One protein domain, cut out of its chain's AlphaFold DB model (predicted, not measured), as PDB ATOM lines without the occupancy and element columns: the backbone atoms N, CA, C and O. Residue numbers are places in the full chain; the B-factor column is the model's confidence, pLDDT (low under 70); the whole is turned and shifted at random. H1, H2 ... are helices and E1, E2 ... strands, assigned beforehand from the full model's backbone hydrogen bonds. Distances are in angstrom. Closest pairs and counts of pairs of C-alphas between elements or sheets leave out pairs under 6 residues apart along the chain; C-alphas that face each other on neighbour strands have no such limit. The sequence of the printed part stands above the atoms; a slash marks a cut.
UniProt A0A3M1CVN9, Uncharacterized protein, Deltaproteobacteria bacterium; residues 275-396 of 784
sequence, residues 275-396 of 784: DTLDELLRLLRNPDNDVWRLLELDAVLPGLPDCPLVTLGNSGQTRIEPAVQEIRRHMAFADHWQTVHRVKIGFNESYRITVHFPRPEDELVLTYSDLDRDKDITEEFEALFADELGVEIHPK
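AT A GLANCE: This is residues 275 to 396 of the 784 residues of an uncharacterized protein of Deltaproteobacteria bacterium (UniProt A0A3M1CVN9). A strongly twisted sheet of six strands has three helices spread over one face, making two layers: H2 over E1 toward the E2 end, H1 over E3 in the middle part of the sheet, and H3 toward the E5 and E6 end. The 122 printed residues have named elements in the order H1 E1 E2 H2 E3 E4 E5 H3 E6, of mixed class. The mixed sheet runs E2 E1 E3 E4 E5 E6, with E5 and E6 parallel. The whole is compact, with a radius of gyration of the C-alphas of 13.8 A and spans of 44 by 32 by 22 A.

HOW THE PARTS SIT: H1, residues 275 to 284, is on the sheet at a height of 9.8 A, over E3, residues 340 to 347. E1, residues 293 to 300, bends by 60 degrees at residue 296 and is antiparallel to E3, with N 295 and O 344 2.8 A apart. E1 and E2, residues 309 to 313, form a hairpin, with N 297 and O 312 2.8 A apart. H2, residues 321 to 330, lies over E1, along it at 5 degrees on the local plane, on the same face as H1. E2, H2 and E3 form a split strand-helix-strand unit, two strands running the same way with E1 between them and a right-handed crossover. E3, E4, residues 351 to 356, and E5, residues 366 to 370, make a meander, each strand the antiparallel neighbour of the one before, with N 345 and O 353 2.8 A apart and N 356 and O 367 2.7 A apart. E5, H3, residues 375 to 389, and E6, residues 393 to 395, form a strand-helix-strand unit, two parallel neighbour strands joined through a helix, with a right-handed crossover; N 368 and O 394 are 2.8 A apart. The closest C-alphas of H3 and E6, those of Glu 382 and Ile 393, are 6.0 A apart. In H1 and H3 every O i to N i+4 pair is within hydrogen-bond range, in H2 5 of 6.

IN THESE COORDINATES: H1 begins at C-alpha 275, (-16.196, 24.066, 209.078), and E6 ends at C-alpha 395, (-7.095, 43.527, 212.643). H3 is 20.7 A long, E1 20.5 A and E3 19.8 A.

THE WHOLE: The C-alphas farthest apart, those of Pro 305 and Asp 376, are 44.3 A apart. The printed part has no cut, and no link is long. Mean pLDDT of the printed part is 75.6; residues under 70 include 302 to 307, 358 to 365 and 370 to 379.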
ATOM      1  N   ASP A 275     -16.868  25.199 208.434       77.88
ATOM      2  CA  ASP A 275     -16.196  24.066 209.078       77.88
ATOM      3  C   ASP A 275     -14.903  24.496 209.783       77.88
ATOM      4  O   ASP A 275     -14.609  24.052 210.887       77.88
ATOM      5  N   THR A 276     -14.140  25.415 209.181       79.19
ATOM      6  CA  THR A 276     -12.922  25.952 209.803       79.19
ATOM      7  C   THR A 276     -13.227  26.829 211.021       79.19
ATOM      8  O   THR A 276     -12.453  26.854 211.976       79.19
ATOM      9  N   LEU A 277     -14.352  27.548 211.010       82.88
ATOM     10  CA  LEU A 277     -14.809  28.346 212.148       82.88
ATOM     11  C   LEU A 277     -15.349  27.475 213.288       82.88
ATOM     12  O   LEU A 277     -15.068  27.761 214.453       82.88
ATOM     13  N   ASP A 278     -16.079  26.411 212.959       85.69
ATOM     14  CA  ASP A 278     -16.532  25.409 213.925       85.69
ATOM     15  C   ASP A 278     -15.347  24.658 214.538       85.69
ATOM     16  O   ASP A 278     -15.320  24.425 215.748       85.69
ATOM     17  N   GLU A 279     -14.323  24.358 213.737       87.06
ATOM     18  CA  GLU A 279     -13.075  23.760 214.204       87.06
ATOM     19  C   GLU A 279     -12.310  24.695 215.154       87.06
ATOM     20  O   GLU A 279     -11.933  24.279 216.249       87.06
ATOM     21  N   LEU A 280     -12.161  25.981 214.809       87.06
ATOM     22  CA  LEU A 280     -11.590  26.990 215.712       87.06
ATOM     23  C   LEU A 280     -12.355  27.043 217.046       87.06
ATOM     24  O   LEU A 280     -11.742  27.058 218.114       87.06
ATOM     25  N   LEU A 281     -13.690  27.036 217.015       87.81
ATOM     26  CA  LEU A 281     -14.494  26.998 218.239       87.81
ATOM     27  C   LEU A 281     -14.356  25.696 219.012       87.81
ATOM     28  O   LEU A 281     -14.433  25.702 220.239       87.81
ATOM     29  N   ARG A 282     -14.182  24.564 218.333       87.56
ATOM     30  CA  ARG A 282     -13.908  23.285 218.986       87.56
ATOM     31  C   ARG A 282     -12.575  23.338 219.734       87.56
ATOM     32  O   ARG A 282     -12.528  22.890 220.878       87.56
ATOM     33  N   LEU A 283     -11.537  23.922 219.132       86.81
ATOM     34  CA  LEU A 283     -10.231  24.111 219.767       86.81
ATOM     35  C   LEU A 283     -10.300  25.074 220.958       86.81
ATOM     36  O   LEU A 283      -9.804  24.731 222.026       86.81
ATOM     37  N   LEU A 284     -10.972  26.220 220.807       86.75
ATOM     38  CA  LEU A 284     -11.146  27.223 221.870       86.75
ATOM     39  C   LEU A 284     -11.929  26.709 223.082       86.75
ATOM     40  O   LEU A 284     -11.795  27.247 224.173       86.75
ATOM     41  N   ARG A 285     -12.794  25.710 222.894       83.50
ATOM     42  CA  ARG A 285     -13.600  25.102 223.964       83.50
ATOM     43  C   ARG A 285     -12.927  23.890 224.608       83.50
ATOM     44  O   ARG A 285     -13.520  23.276 225.498       83.50
ATOM     45  N   ASN A 286     -11.748  23.492 224.135       84.38
ATOM     46  CA  ASN A 286     -11.026  22.358 224.688       84.38
ATOM     47  C   ASN A 286     -10.155  22.831 225.874       84.38
ATOM     48  O   ASN A 286      -9.185  23.544 225.637       84.38
ATOM     49  N   PRO A 287     -10.459  22.442 227.130       79.75
ATOM     50  CA  PRO A 287      -9.712  22.879 228.310       79.75
ATOM     51  C   PRO A 287      -8.261  22.387 228.307       79.75
ATOM     52  O   PRO A 287      -7.410  23.027 228.927       79.75
ATOM     53  N   ASP A 288      -7.985  21.301 227.578       80.69
ATOM     54  CA  ASP A 288      -6.652  20.716 227.415       80.69
ATOM     55  C   ASP A 288      -5.840  21.417 226.312       80.69
ATOM     56  O   ASP A 288      -4.701  21.044 226.033       80.69
ATOM     57  N   ASN A 289      -6.415  22.419 225.638       80.19
ATOM     58  CA  ASN A 289      -5.706  23.191 224.633       80.19
ATOM     59  C   ASN A 289      -4.881  24.301 225.295       80.19
ATOM     60  O   ASN A 289      -5.409  25.294 225.797       80.19
ATOM     61  N   ASP A 290      -3.560  24.144 225.277       74.00
ATOM     62  CA  ASP A 290      -2.664  25.121 225.893       74.00
ATOM     63  C   ASP A 290      -2.355  26.335 225.022       74.00
ATOM     64  O   ASP A 290      -1.966  27.379 225.557       74.00
ATOM     65  N   VAL A 291      -2.603  26.217 223.718       78.38
ATOM     66  CA  VAL A 291      -2.417  27.272 222.721       78.38
ATOM     67  C   VAL A 291      -3.547  28.299 222.807       78.38
ATOM     68  O   VAL A 291      -3.308  29.505 222.847       78.38
ATOM     69  N   TRP A 292      -4.792  27.826 222.888       82.19
ATOM     70  CA  TRP A 292      -5.989  28.661 222.816       82.19
ATOM     71  C   TRP A 292      -6.646  28.831 224.186       82.19
ATOM     72  O   TRP A 292      -7.627  28.165 224.493       82.19
ATOM     73  N   ARG A 293      -6.133  29.755 225.008       85.56
ATOM     74  CA  ARG A 293      -6.706  30.042 226.338       85.56
ATOM     75  C   ARG A 293      -7.948  30.924 226.225       85.56
ATOM     76  O   ARG A 293      -7.820  32.133 226.042       85.56
ATOM     77  N   LEU A 294      -9.144  30.371 226.356       88.06
ATOM     78  CA  LEU A 294     -10.398  31.121 226.310       88.06
ATOM     79  C   LEU A 294     -10.667  31.825 227.649       88.06
ATOM     80  O   LEU A 294     -10.780  31.192 228.696       88.06
ATOM     81  N   LEU A 295     -10.808  33.151 227.610       87.31
ATOM     82  CA  LEU A 295     -11.019  34.006 228.791       87.31
ATOM     83  C   LEU A 295     -12.430  34.602 228.866       87.31
ATOM     84  O   LEU A 295     -12.920  34.937 229.944       87.31
ATOM     85  N   GLU A 296     -13.054  34.820 227.710       89.00
ATOM     86  CA  GLU A 296     -14.414  35.352 227.581       89.00
ATOM     87  C   GLU A 296     -15.029  34.841 226.278       89.00
ATOM     88  O   GLU A 296     -14.332  34.728 225.268       89.00
ATOM     89  N   LEU A 297     -16.325  34.559 226.277       88.69
ATOM     90  CA  LEU A 297     -17.074  34.119 225.111       88.69
ATOM     91  C   LEU A 297     -18.444  34.791 225.102       88.69
ATOM     92  O   LEU A 297     -19.208  34.674 226.058       88.69
ATOM     93  N   ASP A 298     -18.751  35.451 223.989       88.31
ATOM     94  CA  ASP A 298     -20.060  36.032 223.708       88.31
ATOM     95  C   ASP A 298     -20.745  35.208 222.625       88.31
ATOM     96  O   ASP A 298     -20.324  35.239 221.460       88.31
ATOM     97  N   ALA A 299     -21.819  34.511 222.986       85.81
ATOM     98  CA  ALA A 299     -22.580  33.701 222.047       85.81
ATOM     99  C   ALA A 299     -24.085  33.754 222.296       85.81
ATOM    100  O   ALA A 299     -24.568  34.016 223.392       85.81
ATOM    101  N   VAL A 300     -24.827  33.530 221.227       81.00
ATOM    102  CA  VAL A 300     -26.270  33.373 221.199       81.00
ATOM    103  C   VAL A 300     -26.629  31.994 221.742       81.00
ATOM    104  O   VAL A 300     -25.963  31.011 221.426       81.00
ATOM    105  N   LEU A 301     -27.705  31.918 222.522       78.19
ATOM    106  CA  LEU A 301     -28.314  30.664 222.951       78.19
ATOM    107  C   LEU A 301     -29.377  30.198 221.945       78.19
ATOM    108  O   LEU A 301     -30.502  30.707 221.975       78.19
ATOM    109  N   PRO A 302     -29.064  29.244 221.049       64.75
ATOM    110  CA  PRO A 302     -30.067  28.681 220.157       64.75
ATOM    111  C   PRO A 302     -31.079  27.837 220.946       64.75
ATOM    112  O   PRO A 302     -30.718  27.112 221.871       64.75
ATOM    113  N   GLY A 303     -32.358  27.922 220.571       62.06
ATOM    114  CA  GLY A 303     -33.442  27.126 221.166       62.06
ATOM    115  C   GLY A 303     -34.244  27.820 222.272       62.06
ATOM    116  O   GLY A 303     -35.300  27.317 222.643       62.06
ATOM    117  N   LEU A 304     -33.807  28.990 222.751       62.03
ATOM    118  CA  LEU A 304     -34.624  29.861 223.600       62.03
ATOM    119  C   LEU A 304     -35.386  30.894 222.753       62.03
ATOM    120  O   LEU A 304     -34.863  31.328 221.718       62.03
ATOM    121  N   PRO A 305     -36.588  31.329 223.181       52.75
ATOM    122  CA  PRO A 305     -37.292  32.427 222.531       52.75
ATOM    123  C   PRO A 305     -36.376  33.654 222.412       52.75
ATOM    124  O   PRO A 305     -35.807  34.118 223.401       52.75
ATOM    125  N   ASP A 306     -36.235  34.168 221.190       51.53
ATOM    126  CA  ASP A 306     -35.453  35.364 220.841       51.53
ATOM    127  C   ASP A 306     -33.919  35.240 220.878       51.53
ATOM    128  O   ASP A 306     -33.236  36.248 220.705       51.53
ATOM    129  N   CYS A 307     -33.365  34.024 220.998       60.66
ATOM    130  CA  CYS A 307     -31.935  33.754 220.783       60.66
ATOM    131  C   CYS A 307     -30.997  34.732 221.547       60.66
ATOM    132  O   CYS A 307     -30.227  35.467 220.914       60.66
ATOM    133  N   PRO A 308     -31.061  34.793 222.893       70.94
ATOM    134  CA  PRO A 308     -30.366  35.813 223.682       70.94
ATOM    135  C   PRO A 308     -28.841  35.675 223.598       70.94
ATOM    136  O   PRO A 308     -28.310  34.565 223.550       70.94
ATOM    137  N   LEU A 309     -28.135  36.812 223.609       77.00
ATOM    138  CA  LEU A 309     -26.671  36.864 223.674       77.00
ATOM    139  C   LEU A 309     -26.208  36.738 225.130       77.00
ATOM    140  O   LEU A 309     -26.479  37.618 225.947       77.00
ATOM    141  N   VAL A 310     -25.451  35.691 225.429       79.19
ATOM    142  CA  VAL A 310     -24.835  35.442 226.731       79.19
ATOM    143  C   VAL A 310     -23.337  35.689 226.649       79.19
ATOM    144  O   VAL A 310     -22.663  35.222 225.731       79.19
ATOM    145  N   THR A 311     -22.829  36.420 227.638       84.12
ATOM    146  CA  THR A 311     -21.398  36.609 227.874       84.12
ATOM    147  C   THR A 311     -20.987  35.728 229.040       84.12
ATOM    148  O   THR A 311     -21.438  35.936 230.166       84.12
ATOM    149  N   LEU A 312     -20.105  34.770 228.781       82.88
ATOM    150  CA  LEU A 312     -19.369  34.067 229.822       82.88
ATOM    151  C   LEU A 312     -17.982  34.673 229.894       82.88
ATOM    152  O   LEU A 312     -17.288  34.750 228.886       82.88
ATOM    153  N   GLY A 313     -17.564  35.107 231.071       81.81
ATOM    154  CA  GLY A 313     -16.247  35.691 231.251       81.81
ATOM    155  C   GLY A 313     -15.794  35.587 232.688       81.81
ATOM    156  O   GLY A 313     -16.604  35.440 233.601       81.81
ATOM    157  N   ASN A 314     -14.485  35.681 232.876       67.81
ATOM    158  CA  ASN A 314     -13.882  35.793 234.193       67.81
ATOM    159  C   ASN A 314     -12.937  37.005 234.243       67.81
ATOM    160  O   ASN A 314     -12.422  37.477 233.219       67.81
ATOM    161  N   SER A 315     -12.728  37.551 235.441       63.44
ATOM    162  CA  SER A 315     -11.735  38.604 235.641       63.44
ATOM    163  C   SER A 315     -10.320  38.007 235.534       63.44
ATOM    164  O   SER A 315     -10.069  36.862 235.908       63.44
ATOM    165  N   GLY A 316      -9.380  38.767 234.961       68.00
ATOM    166  CA  GLY A 316      -7.984  38.333 234.805       68.00
ATOM    167  C   GLY A 316      -7.706  37.372 233.634       68.00
ATOM    168  O   GLY A 316      -8.269  37.529 232.550       68.00
ATOM    169  N   GLN A 317      -6.771  36.439 233.853       69.69
ATOM    170  CA  GLN A 317      -6.268  35.439 232.886       69.69
ATOM    171  C   GLN A 317      -6.853  34.033 233.130       69.69
ATOM    172  O   GLN A 317      -6.285  33.023 232.717       69.69
ATOM    173  N   THR A 318      -7.976  33.952 233.842       81.25
ATOM    174  CA  THR A 318      -8.593  32.678 234.215       81.25
ATOM    175  C   THR A 318      -9.336  32.062 233.029       81.25
ATOM    176  O   THR A 318     -10.174  32.717 232.410       81.25
ATOM    177  N   ARG A 319      -9.036  30.788 232.757       84.19
ATOM    178  CA  ARG A 319      -9.673  29.937 231.741       84.19
ATOM    179  C   ARG A 319     -11.173  29.737 232.021       84.19
ATOM    180  O   ARG A 319     -11.553  29.525 233.174       84.19
ATOM    181  N   ILE A 320     -12.019  29.815 230.989       86.62
ATOM    182  CA  ILE A 320     -13.488  29.645 231.094       86.62
ATOM    183  C   ILE A 320     -14.034  28.416 230.350       86.62
ATOM    184  O   ILE A 320     -15.230  28.136 230.425       86.62
ATOM    185  N   GLU A 321     -13.184  27.660 229.658       87.81
ATOM    186  CA  GLU A 321     -13.518  26.456 228.890       87.81
ATOM    187  C   GLU A 321     -14.342  25.442 229.706       87.81
ATOM    188  O   GLU A 321     -15.362  24.983 229.187       87.81
ATOM    189  N   PRO A 322     -14.015  25.137 230.985       83.38
ATOM    190  CA  PRO A 322     -14.820  24.212 231.788       83.38
ATOM    191  C   PRO A 322     -16.258  24.700 232.003       83.38
ATOM    192  O   PRO A 322     -17.199  23.912 231.922       83.38
ATOM    193  N   ALA A 323     -16.446  26.006 232.225       81.44
ATOM    194  CA  ALA A 323     -17.770  26.601 232.404       81.44
ATOM    195  C   ALA A 323     -18.579  26.583 231.096       81.44
ATOM    196  O   ALA A 323     -19.776  26.298 231.111       81.44
ATOM    197  N   VAL A 324     -17.920  26.827 229.956       81.44
ATOM    198  CA  VAL A 324     -18.540  26.714 228.626       81.44
ATOM    199  C   VAL A 324     -18.992  25.274 228.361       81.44
ATOM    200  O   VAL A 324     -20.109  25.063 227.889       81.44
ATOM    201  N   GLN A 325     -18.157  24.278 228.681       82.06
ATOM    202  CA  GLN A 325     -18.502  22.864 228.504       82.06
ATOM    203  C   GLN A 325     -19.672  22.425 229.385       82.06
ATOM    204  O   GLN A 325     -20.523  21.671 228.915       82.06
ATOM    205  N   GLU A 326     -19.736  22.899 230.628       81.81
ATOM    206  CA  GLU A 326     -20.833  22.564 231.534       81.81
ATOM    207  C   GLU A 326     -22.167  23.120 231.028       81.81
ATOM    208  O   GLU A 326     -23.138  22.379 230.904       81.81
ATOM    209  N   ILE A 327     -22.207  24.392 230.620       77.75
ATOM    210  CA  ILE A 327     -23.423  25.006 230.063       77.75
ATOM    211  C   ILE A 327     -23.872  24.270 228.796       77.75
ATOM    212  O   ILE A 327     -25.055  23.970 228.639       77.75
ATOM    213  N   ARG A 328     -22.929  23.889 227.929       75.81
ATOM    214  CA  ARG A 328     -23.215  23.140 226.700       75.81
ATOM    215  C   ARG A 328     -23.903  21.792 226.944       75.81
ATOM    216  O   ARG A 328     -24.716  21.355 226.137       75.81
ATOM    217  N   ARG A 329     -23.598  21.105 228.052       79.19
ATOM    218  CA  ARG A 329     -24.261  19.829 228.395       79.19
ATOM    219  C   ARG A 329     -25.769  19.991 228.587       79.19
ATOM    220  O   ARG A 329     -26.503  19.020 228.426       79.19
ATOM    221  N   HIS A 330     -26.219  21.200 228.911       72.12
ATOM    222  CA  HIS A 330     -27.616  21.509 229.195       72.12
ATOM    223  C   HIS A 330     -28.331  22.247 228.051       72.12
ATOM    224  O   HIS A 330     -29.559  22.254 228.016       72.12
ATOM    225  N   MET A 331     -27.598  22.866 227.120       68.00
ATOM    226  CA  MET A 331     -28.142  23.684 226.028       68.00
ATOM    227  C   MET A 331     -27.130  23.818 224.882       68.00
ATOM    228  O   MET A 331     -25.934  23.810 225.135       68.00
ATOM    229  N   ALA A 332     -27.578  24.012 223.634       67.94
ATOM    230  CA  ALA A 332     -26.715  24.074 222.436       67.94
ATOM    231  C   ALA A 332     -25.887  25.383 222.302       67.94
ATOM    232  O   ALA A 332     -25.712  25.954 221.223       67.94
ATOM    233  N   PHE A 333     -25.421  25.914 223.430       76.56
ATOM    234  CA  PHE A 333     -24.666  27.151 223.554       76.56
ATOM    235  C   PHE A 333     -23.281  27.039 222.916       76.56
ATOM    236  O   PHE A 333     -22.510  26.133 223.241       76.56
ATOM    237  N   ALA A 334     -22.938  28.008 222.061       75.44
ATOM    238  CA  ALA A 334     -21.623  28.106 221.426       75.44
ATOM    239  C   ALA A 334     -21.198  26.835 220.662       75.44
ATOM    240  O   ALA A 334     -20.003  26.562 220.533       75.44
ATOM    241  N   ASP A 335     -22.165  26.043 220.180       78.62
ATOM    242  CA  ASP A 335     -21.900  24.807 219.436       78.62
ATOM    243  C   ASP A 335     -21.450  25.039 218.007       78.62
ATOM    244  O   ASP A 335     -20.597  24.299 217.514       78.62
ATOM    245  N   HIS A 336     -21.968  26.107 217.411       83.88
ATOM    246  CA  HIS A 336     -21.717  26.488 216.035       83.88
ATOM    247  C   HIS A 336     -21.257  27.938 215.946       83.88
ATOM    248  O   HIS A 336     -21.747  28.803 216.685       83.88
ATOM    249  N   TRP A 337     -20.372  28.241 215.004       84.25
ATOM    250  CA  TRP A 337     -19.810  29.581 214.834       84.25
ATOM    251  C   TRP A 337     -20.842  30.662 214.566       84.25
ATOM    252  O   TRP A 337     -20.664  31.791 215.016       84.25
ATOM    253  N   GLN A 338     -21.960  30.317 213.931       82.88
ATOM    254  CA  GLN A 338     -23.067  31.233 213.657       82.88
ATOM    255  C   GLN A 338     -23.686  31.800 214.941       82.88
ATOM    256  O   GLN A 338     -24.343  32.842 214.902       82.88
ATOM    257  N   THR A 339     -23.496  31.111 216.069       83.00
ATOM    258  CA  THR A 339     -23.978  31.548 217.379       83.00
ATOM    259  C   THR A 339     -22.958  32.417 218.106       83.00
ATOM    260  O   THR A 339     -23.341  33.193 218.972       83.00
ATOM    261  N   VAL A 340     -21.673  32.362 217.756       83.88
ATOM    262  CA  VAL A 340     -20.613  33.074 218.479       83.88
ATOM    263  C   VAL A 340     -20.350  34.433 217.837       83.88
ATOM    264  O   VAL A 340     -20.126  34.546 216.639       83.88
ATOM    265  N   HIS A 341     -20.359  35.495 218.642       82.69
ATOM    266  CA  HIS A 341     -20.098  36.860 218.178       82.69
ATOM    267  C   HIS A 341     -18.635  37.263 218.362       82.69
ATOM    268  O   HIS A 341     -18.023  37.870 217.477       82.69
ATOM    269  N   ARG A 342     -18.069  36.971 219.534       89.56
ATOM    270  CA  ARG A 342     -16.663  37.233 219.840       89.56
ATOM    271  C   ARG A 342     -16.170  36.328 220.956       89.56
ATOM    272  O   ARG A 342     -16.946  35.876 221.788       89.56
ATOM    273  N   VAL A 343     -14.862  36.148 220.995       90.31
ATOM    274  CA  VAL A 343     -14.145  35.459 222.066       90.31
ATOM    275  C   VAL A 343     -12.956  36.309 222.492       90.31
ATOM    276  O   VAL A 343     -12.367  37.009 221.667       90.31
ATOM    277  N   LYS A 344     -12.590  36.279 223.772       89.31
ATOM    278  CA  LYS A 344     -11.307  36.799 224.250       89.31
ATOM    279  C   LYS A 344     -10.382  35.637 224.534       89.31
ATOM    280  O   LYS A 344     -10.747  34.734 225.281       89.31
ATOM    281  N   ILE A 345      -9.189  35.709 223.967       87.75
ATOM    282  CA  ILE A 345      -8.159  34.684 224.064       87.75
ATOM    283  C   ILE A 345      -6.967  35.275 224.818       87.75
ATOM    284  O   ILE A 345      -6.569  36.414 224.561       87.75
ATOM    285  N   GLY A 346      -6.428  34.517 225.766       83.62
ATOM    286  CA  GLY A 346      -5.161  34.801 226.423       83.62
ATOM    287  C   GLY A 346      -3.996  34.405 225.521       83.62
ATOM    288  O   GLY A 346      -3.966  33.284 225.024       83.62
ATOM    289  N   PHE A 347      -3.042  35.309 225.322       80.00
ATOM    290  CA  PHE A 347      -1.864  35.097 224.477       80.00
ATOM    291  C   PHE A 347      -0.595  35.586 225.193       80.00
ATOM    292  O   PHE A 347      -0.648  36.588 225.907       80.00
ATOM    293  N   ASN A 348       0.530  34.872 225.048       70.06
ATOM    294  CA  ASN A 348       1.826  35.188 225.681       70.06
ATOM    295  C   ASN A 348       1.725  35.584 227.176       70.06
ATOM    296  O   ASN A 348       2.344  36.552 227.614       70.06
ATOM    297  N   GLU A 349       0.882  34.869 227.938       68.12
ATOM    298  CA  GLU A 349       0.588  35.013 229.386       68.12
ATOM    299  C   GLU A 349       0.022  36.370 229.858       68.12
ATOM    300  O   GLU A 349      -0.669  36.434 230.876       68.12
ATOM    301  N   SER A 350       0.255  37.441 229.107       68.00
ATOM    302  CA  SER A 350      -0.014  38.825 229.495       68.00
ATOM    303  C   SER A 350      -1.061  39.503 228.612       68.00
ATOM    304  O   SER A 350      -1.660  40.491 229.036       68.00
ATOM    305  N   TYR A 351      -1.329  38.980 227.412       71.44
ATOM    306  CA  TYR A 351      -2.174  39.641 226.417       71.44
ATOM    307  C   TYR A 351      -3.571  39.042 226.380       71.44
ATOM    308  O   TYR A 351      -3.764  37.841 226.562       71.44
ATOM    309  N   ARG A 352      -4.567  39.901 226.144       78.81
ATOM    310  CA  ARG A 352      -5.973  39.516 225.982       78.81
ATOM    311  C   ARG A 352      -6.463  40.025 224.638       78.81
ATOM    312  O   ARG A 352      -6.782  41.205 224.489       78.81
ATOM    313  N   ILE A 353      -6.540  39.137 223.657       79.81
ATOM    314  CA  ILE A 353      -6.904  39.500 222.290       79.81
ATOM    315  C   ILE A 353      -8.352  39.100 222.039       79.81
ATOM    316  O   ILE A 353      -8.760  37.971 222.296       79.81
ATOM    317  N   THR A 354      -9.166  40.044 221.559       87.00
ATOM    318  CA  THR A 354     -10.572  39.758 221.247       87.00
ATOM    319  C   THR A 354     -10.707  39.383 219.779       87.00
ATOM    320  O   THR A 354     -10.522  40.240 218.920       87.00
ATOM    321  N   VAL A 355     -11.093  38.150 219.488       88.88
ATOM    322  CA  VAL A 355     -11.419  37.672 218.141       88.88
ATOM    323  C   VAL A 355     -12.919  37.830 217.898       88.88
ATOM    324  O   VAL A 355     -13.740  37.518 218.753       88.88
ATOM    325  N   HIS A 356     -13.285  38.358 216.738       84.94
ATOM    326  CA  HIS A 356     -14.648  38.612 216.282       84.94
ATOM    327  C   HIS A 356     -14.959  37.628 215.161       84.94
ATOM    328  O   HIS A 356     -14.291  37.637 214.120       84.94
ATOM    329  N   PHE A 357     -15.992  36.823 215.377       84.06
ATOM    330  CA  PHE A 357     -16.506  35.903 214.374       84.06
ATOM    331  C   PHE A 357     -17.355  36.677 213.348       84.06
ATOM    332  O   PHE A 357     -18.022  37.657 213.715       84.06
ATOM    333  N   PRO A 358     -17.305  36.304 212.053       68.88
ATOM    334  CA  PRO A 358     -18.181  36.890 211.043       68.88
ATOM    335  C   PRO A 358     -19.644  36.538 211.339       68.88
ATOM    336  O   PRO A 358     -19.931  35.564 212.031       68.88
ATOM    337  N   ARG A 359     -20.595  37.322 210.824       69.81
ATOM    338  CA  ARG A 359     -22.013  36.930 210.867       69.81
ATOM    339  C   ARG A 359     -22.308  35.938 209.734       69.81
ATOM    340  O   ARG A 359     -21.633  36.009 208.712       69.81
ATOM    341  N   PRO A 360     -23.353  35.095 209.848       64.62
ATOM    342  CA  PRO A 360     -23.741  34.149 208.791       64.62
ATOM    343  C   PRO A 360     -23.984  34.782 207.416       64.62
ATOM    344  O   PRO A 360     -23.748  34.155 206.393       64.62
ATOM    345  N   GLU A 361     -24.450  36.031 207.418       53.12
ATOM    346  CA  GLU A 361     -24.803  36.824 206.232       53.12
ATOM    347  C   GLU A 361     -23.600  37.600 205.655       53.12
ATOM    348  O   GLU A 361     -23.694  38.175 204.570       53.12
ATOM    349  N   ASP A 362     -22.498  37.696 206.409       47.94
ATOM    350  CA  ASP A 362     -21.332  38.509 206.058       47.94
ATOM    351  C   ASP A 362     -20.298  37.676 205.278       47.94
ATOM    352  O   ASP A 362     -20.305  36.445 205.283       47.94
ATOM    353  N   GLU A 363     -19.343  38.354 204.632       50.19
ATOM    354  CA  GLU A 363     -18.161  37.675 204.102       50.19
ATOM    355  C   GLU A 363     -17.417  36.972 205.251       50.19
ATOM    356  O   GLU A 363     -17.113  37.597 206.273       50.19
ATOM    357  N   LEU A 364     -17.128  35.676 205.083       62.97
ATOM    358  CA  LEU A 364     -16.416  34.869 206.072       62.97
ATOM    359  C   LEU A 364     -14.987  35.388 206.225       62.97
ATOM    360  O   LEU A 364     -14.075  35.007 205.493       62.97
ATOM    361  N   VAL A 365     -14.808  36.282 207.195       66.00
ATOM    362  CA  VAL A 365     -13.531  36.893 207.550       66.00
ATOM    363  C   VAL A 365     -13.422  36.953 209.069       66.00
ATOM    364  O   VAL A 365     -14.240  37.596 209.730       66.00
ATOM    365  N   LEU A 366     -12.387  36.326 209.630       74.50
ATOM    366  CA  LEU A 366     -12.058  36.476 211.044       74.50
ATOM    367  C   LEU A 366     -11.347  37.806 211.262       74.50
ATOM    368  O   LEU A 366     -10.419  38.175 210.535       74.50
ATOM    369  N   THR A 367     -11.771  38.535 212.292       76.56
ATOM    370  CA  THR A 367     -11.085  39.767 212.681       76.56
ATOM    371  C   THR A 367     -10.756  39.779 214.157       76.56
ATOM    372  O   THR A 367     -11.461  39.161 214.935       76.56
ATOM    373  N   TYR A 368      -9.730  40.507 214.579       81.81
ATOM    374  CA  TYR A 368      -9.412  40.680 215.995       81.81
ATOM    375  C   TYR A 368      -9.297  42.158 216.374       81.81
ATOM    376  O   TYR A 368      -9.031  43.024 215.539       81.81
ATOM    377  N   SER A 369      -9.553  42.474 217.640       73.06
ATOM    378  CA  SER A 369      -9.236  43.766 218.239       73.06
ATOM    379  C   SER A 369      -8.201  43.578 219.332       73.06
ATOM    380  O   SER A 369      -8.413  42.814 220.274       73.06
ATOM    381  N   ASP A 370      -7.121  44.324 219.177       65.25
ATOM    382  CA  ASP A 370      -5.971  44.345 220.058       65.25
ATOM    383  C   ASP A 370      -6.136  45.462 221.101       65.25
ATOM    384  O   ASP A 370      -6.264  46.641 220.746       65.25
ATOM    385  N   LEU A 371      -6.218  45.081 222.379       49.72
ATOM    386  CA  LEU A 371      -6.302  46.027 223.491       49.72
ATOM    387  C   LEU A 371      -4.916  46.427 224.027       49.72
ATOM    388  O   LEU A 371      -4.841  47.475 224.667       49.72
ATOM    389  N   ASP A 372      -3.828  45.716 223.691       50.84
ATOM    390  CA  ASP A 372      -2.509  45.901 224.310       50.84
ATOM    391  C   ASP A 372      -1.351  45.840 223.292       50.84
ATOM    392  O   ASP A 372      -0.991  44.815 222.732       50.84
ATOM    393  N   ARG A 373      -0.752  47.014 223.073       54.97
ATOM    394  CA  ARG A 373      -0.001  47.420 221.873       54.97
ATOM    395  C   ARG A 373       1.433  46.865 221.732       54.97
ATOM    396  O   ARG A 373       2.375  47.613 222.008       54.97
ATOM    397  N   ASP A 374       1.609  45.687 221.139       55.53
ATOM    398  CA  ASP A 374       2.914  45.223 220.628       55.53
ATOM    399  C   ASP A 374       2.794  44.522 219.256       55.53
ATOM    400  O   ASP A 374       1.941  43.663 219.056       55.53
ATOM    401  N   LYS A 375       3.626  44.925 218.285       53.69
ATOM    402  CA  LYS A 375       3.541  44.474 216.884       53.69
ATOM    403  C   LYS A 375       4.077  43.057 216.714       53.69
ATOM    404  O   LYS A 375       3.472  42.298 215.960       53.69
ATOM    405  N   ASP A 376       5.160  42.719 217.405       58.28
ATOM    406  CA  ASP A 376       5.756  41.384 217.314       58.28
ATOM    407  C   ASP A 376       4.745  40.349 217.823       58.28
ATOM    408  O   ASP A 376       4.513  39.332 217.185       58.28
ATOM    409  N   ILE A 377       3.980  40.714 218.850       66.38
ATOM    410  CA  ILE A 377       2.907  39.896 219.422       66.38
ATOM    411  C   ILE A 377       1.698  39.809 218.493       66.38
ATOM    412  O   ILE A 377       1.103  38.744 218.381       66.38
ATOM    413  N   THR A 378       1.327  40.883 217.786       68.50
ATOM    414  CA  THR A 378       0.272  40.786 216.761       68.50
ATOM    415  C   THR A 378       0.693  39.950 215.554       68.50
ATOM    416  O   THR A 378      -0.150  39.255 215.002       68.50
ATOM    417  N   GLU A 379       1.965  39.992 215.144       67.75
ATOM    418  CA  GLU A 379       2.488  39.158 214.054       67.75
ATOM    419  C   GLU A 379       2.593  37.691 214.493       67.75
ATOM    420  O   GLU A 379       2.165  36.818 213.747       67.75
ATOM    421  N   GLU A 380       3.061  37.418 215.716       72.50
ATOM    422  CA  GLU A 380       3.051  36.081 216.326       72.50
ATOM    423  C   GLU A 380       1.624  35.540 216.481       72.50
ATOM    424  O   GLU A 380       1.364  34.377 216.192       72.50
ATOM    425  N   PHE A 381       0.673  36.385 216.881       80.19
ATOM    426  CA  PHE A 381      -0.733  36.007 216.992       80.19
ATOM    427  C   PHE A 381      -1.379  35.753 215.624       80.19
ATOM    428  O   PHE A 381      -2.122  34.791 215.464       80.19
ATOM    429  N   GLU A 382      -1.113  36.590 214.617       77.81
ATOM    430  CA  GLU A 382      -1.577  36.354 213.243       77.81
ATOM    431  C   GLU A 382      -0.957  35.072 212.661       77.81
ATOM    432  O   GLU A 382      -1.665  34.286 212.026       77.81
ATOM    433  N   ALA A 383       0.335  34.835 212.919       76.25
ATOM    434  CA  ALA A 383       1.036  33.613 212.538       76.25
ATOM    435  C   ALA A 383       0.440  32.385 213.231       76.25
ATOM    436  O   ALA A 383       0.235  31.377 212.567       76.25
ATOM    437  N   LEU A 384       0.040  32.490 214.502       83.44
ATOM    438  CA  LEU A 384      -0.616  31.399 215.223       83.44
ATOM    439  C   LEU A 384      -1.874  30.896 214.499       83.44
ATOM    440  O   LEU A 384      -2.066  29.694 214.354       83.44
ATOM    441  N   PHE A 385      -2.726  31.798 214.000       81.94
ATOM    442  CA  PHE A 385      -3.908  31.406 213.215       81.94
ATOM    443  C   PHE A 385      -3.535  30.756 211.876       81.94
ATOM    444  O   PHE A 385      -4.207  29.822 211.428       81.94
ATOM    445  N   ALA A 386      -2.467  31.231 211.239       74.50
ATOM    446  CA  ALA A 386      -1.985  30.654 209.992       74.50
ATOM    447  C   ALA A 386      -1.364  29.261 210.203       74.50
ATOM    448  O   ALA A 386      -1.622  28.364 209.402       74.50
ATOM    449  N   ASP A 387      -0.608  29.066 211.280       78.44
ATOM    450  CA  ASP A 387       0.120  27.831 211.574       78.44
ATOM    451  C   ASP A 387      -0.806  26.743 212.137       78.44
ATOM    452  O   ASP A 387      -0.788  25.611 211.653       78.44
ATOM    453  N   GLU A 388      -1.674  27.086 213.094       80.56
ATOM    454  CA  GLU A 388      -2.567  26.126 213.762       80.56
ATOM    455  C   GLU A 388      -3.816  25.794 212.937       80.56
ATOM    456  O   GLU A 388      -4.310  24.669 212.953       80.56
ATOM    457  N   LEU A 389      -4.361  26.781 212.219       73.06
ATOM    458  CA  LEU A 389      -5.660  26.661 211.546       73.06
ATOM    459  C   LEU A 389      -5.581  26.853 210.031       73.06
ATOM    460  O   LEU A 389      -6.557  26.592 209.326       73.06
ATOM    461  N   GLY A 390      -4.442  27.297 209.496       68.19
ATOM    462  CA  GLY A 390      -4.309  27.577 208.068       68.19
ATOM    463  C   GLY A 390      -5.178  28.741 207.591       68.19
ATOM    464  O   GLY A 390      -5.471  28.803 206.394       68.19
ATOM    465  N   VAL A 391      -5.624  29.619 208.499       69.88
ATOM    466  CA  VAL A 391      -6.519  30.744 208.194       69.88
ATOM    467  C   VAL A 391      -5.859  32.077 208.483       69.88
ATOM    468  O   VAL A 391      -5.101  32.226 209.435       69.88
ATOM    469  N   GLU A 392      -6.200  33.077 207.678       70.44
ATOM    470  CA  GLU A 392      -5.810  34.448 207.971       70.44
ATOM    471  C   GLU A 392      -6.820  35.102 208.915       70.44
ATOM    472  O   GLU A 392      -8.038  35.016 208.725       70.44
ATOM    473  N   ILE A 393      -6.298  35.805 209.914       74.50
ATOM    474  CA  ILE A 393      -7.068  36.684 210.784       74.50
ATOM    475  C   ILE A 393      -6.596  38.125 210.587       74.50
ATOM    476  O   ILE A 393      -5.411  38.381 210.388       74.50
ATOM    477  N   HIS A 394      -7.520  39.088 210.620       68.44
ATOM    478  CA  HIS A 394      -7.182  40.484 210.334       68.44
ATOM    479  C   HIS A 394      -7.505  41.434 211.486       68.44
ATOM    480  O   HIS A 394      -8.534  41.293 212.148       68.44
ATOM    481  N   PRO A 395      -6.720  42.500 211.692       65.25
ATOM    482  CA  PRO A 395      -7.095  43.527 212.643       65.25
ATOM    483  C   PRO A 395      -8.391  44.197 212.176       65.25
ATOM    484  O   PRO A 395      -8.552  44.598 211.015       65.25
ATOM    485  N   LYS A 396      -9.342  44.349 213.092       64.19
ATOM    486  CA  LYS A 396     -10.598  45.051 212.842       64.19
ATOM    487  C   LYS A 396     -10.265  46.501 212.474       64.19
ATOM    488  O   LYS A 396      -9.874  47.277 213.344       64.19
TER     489      LYS A 396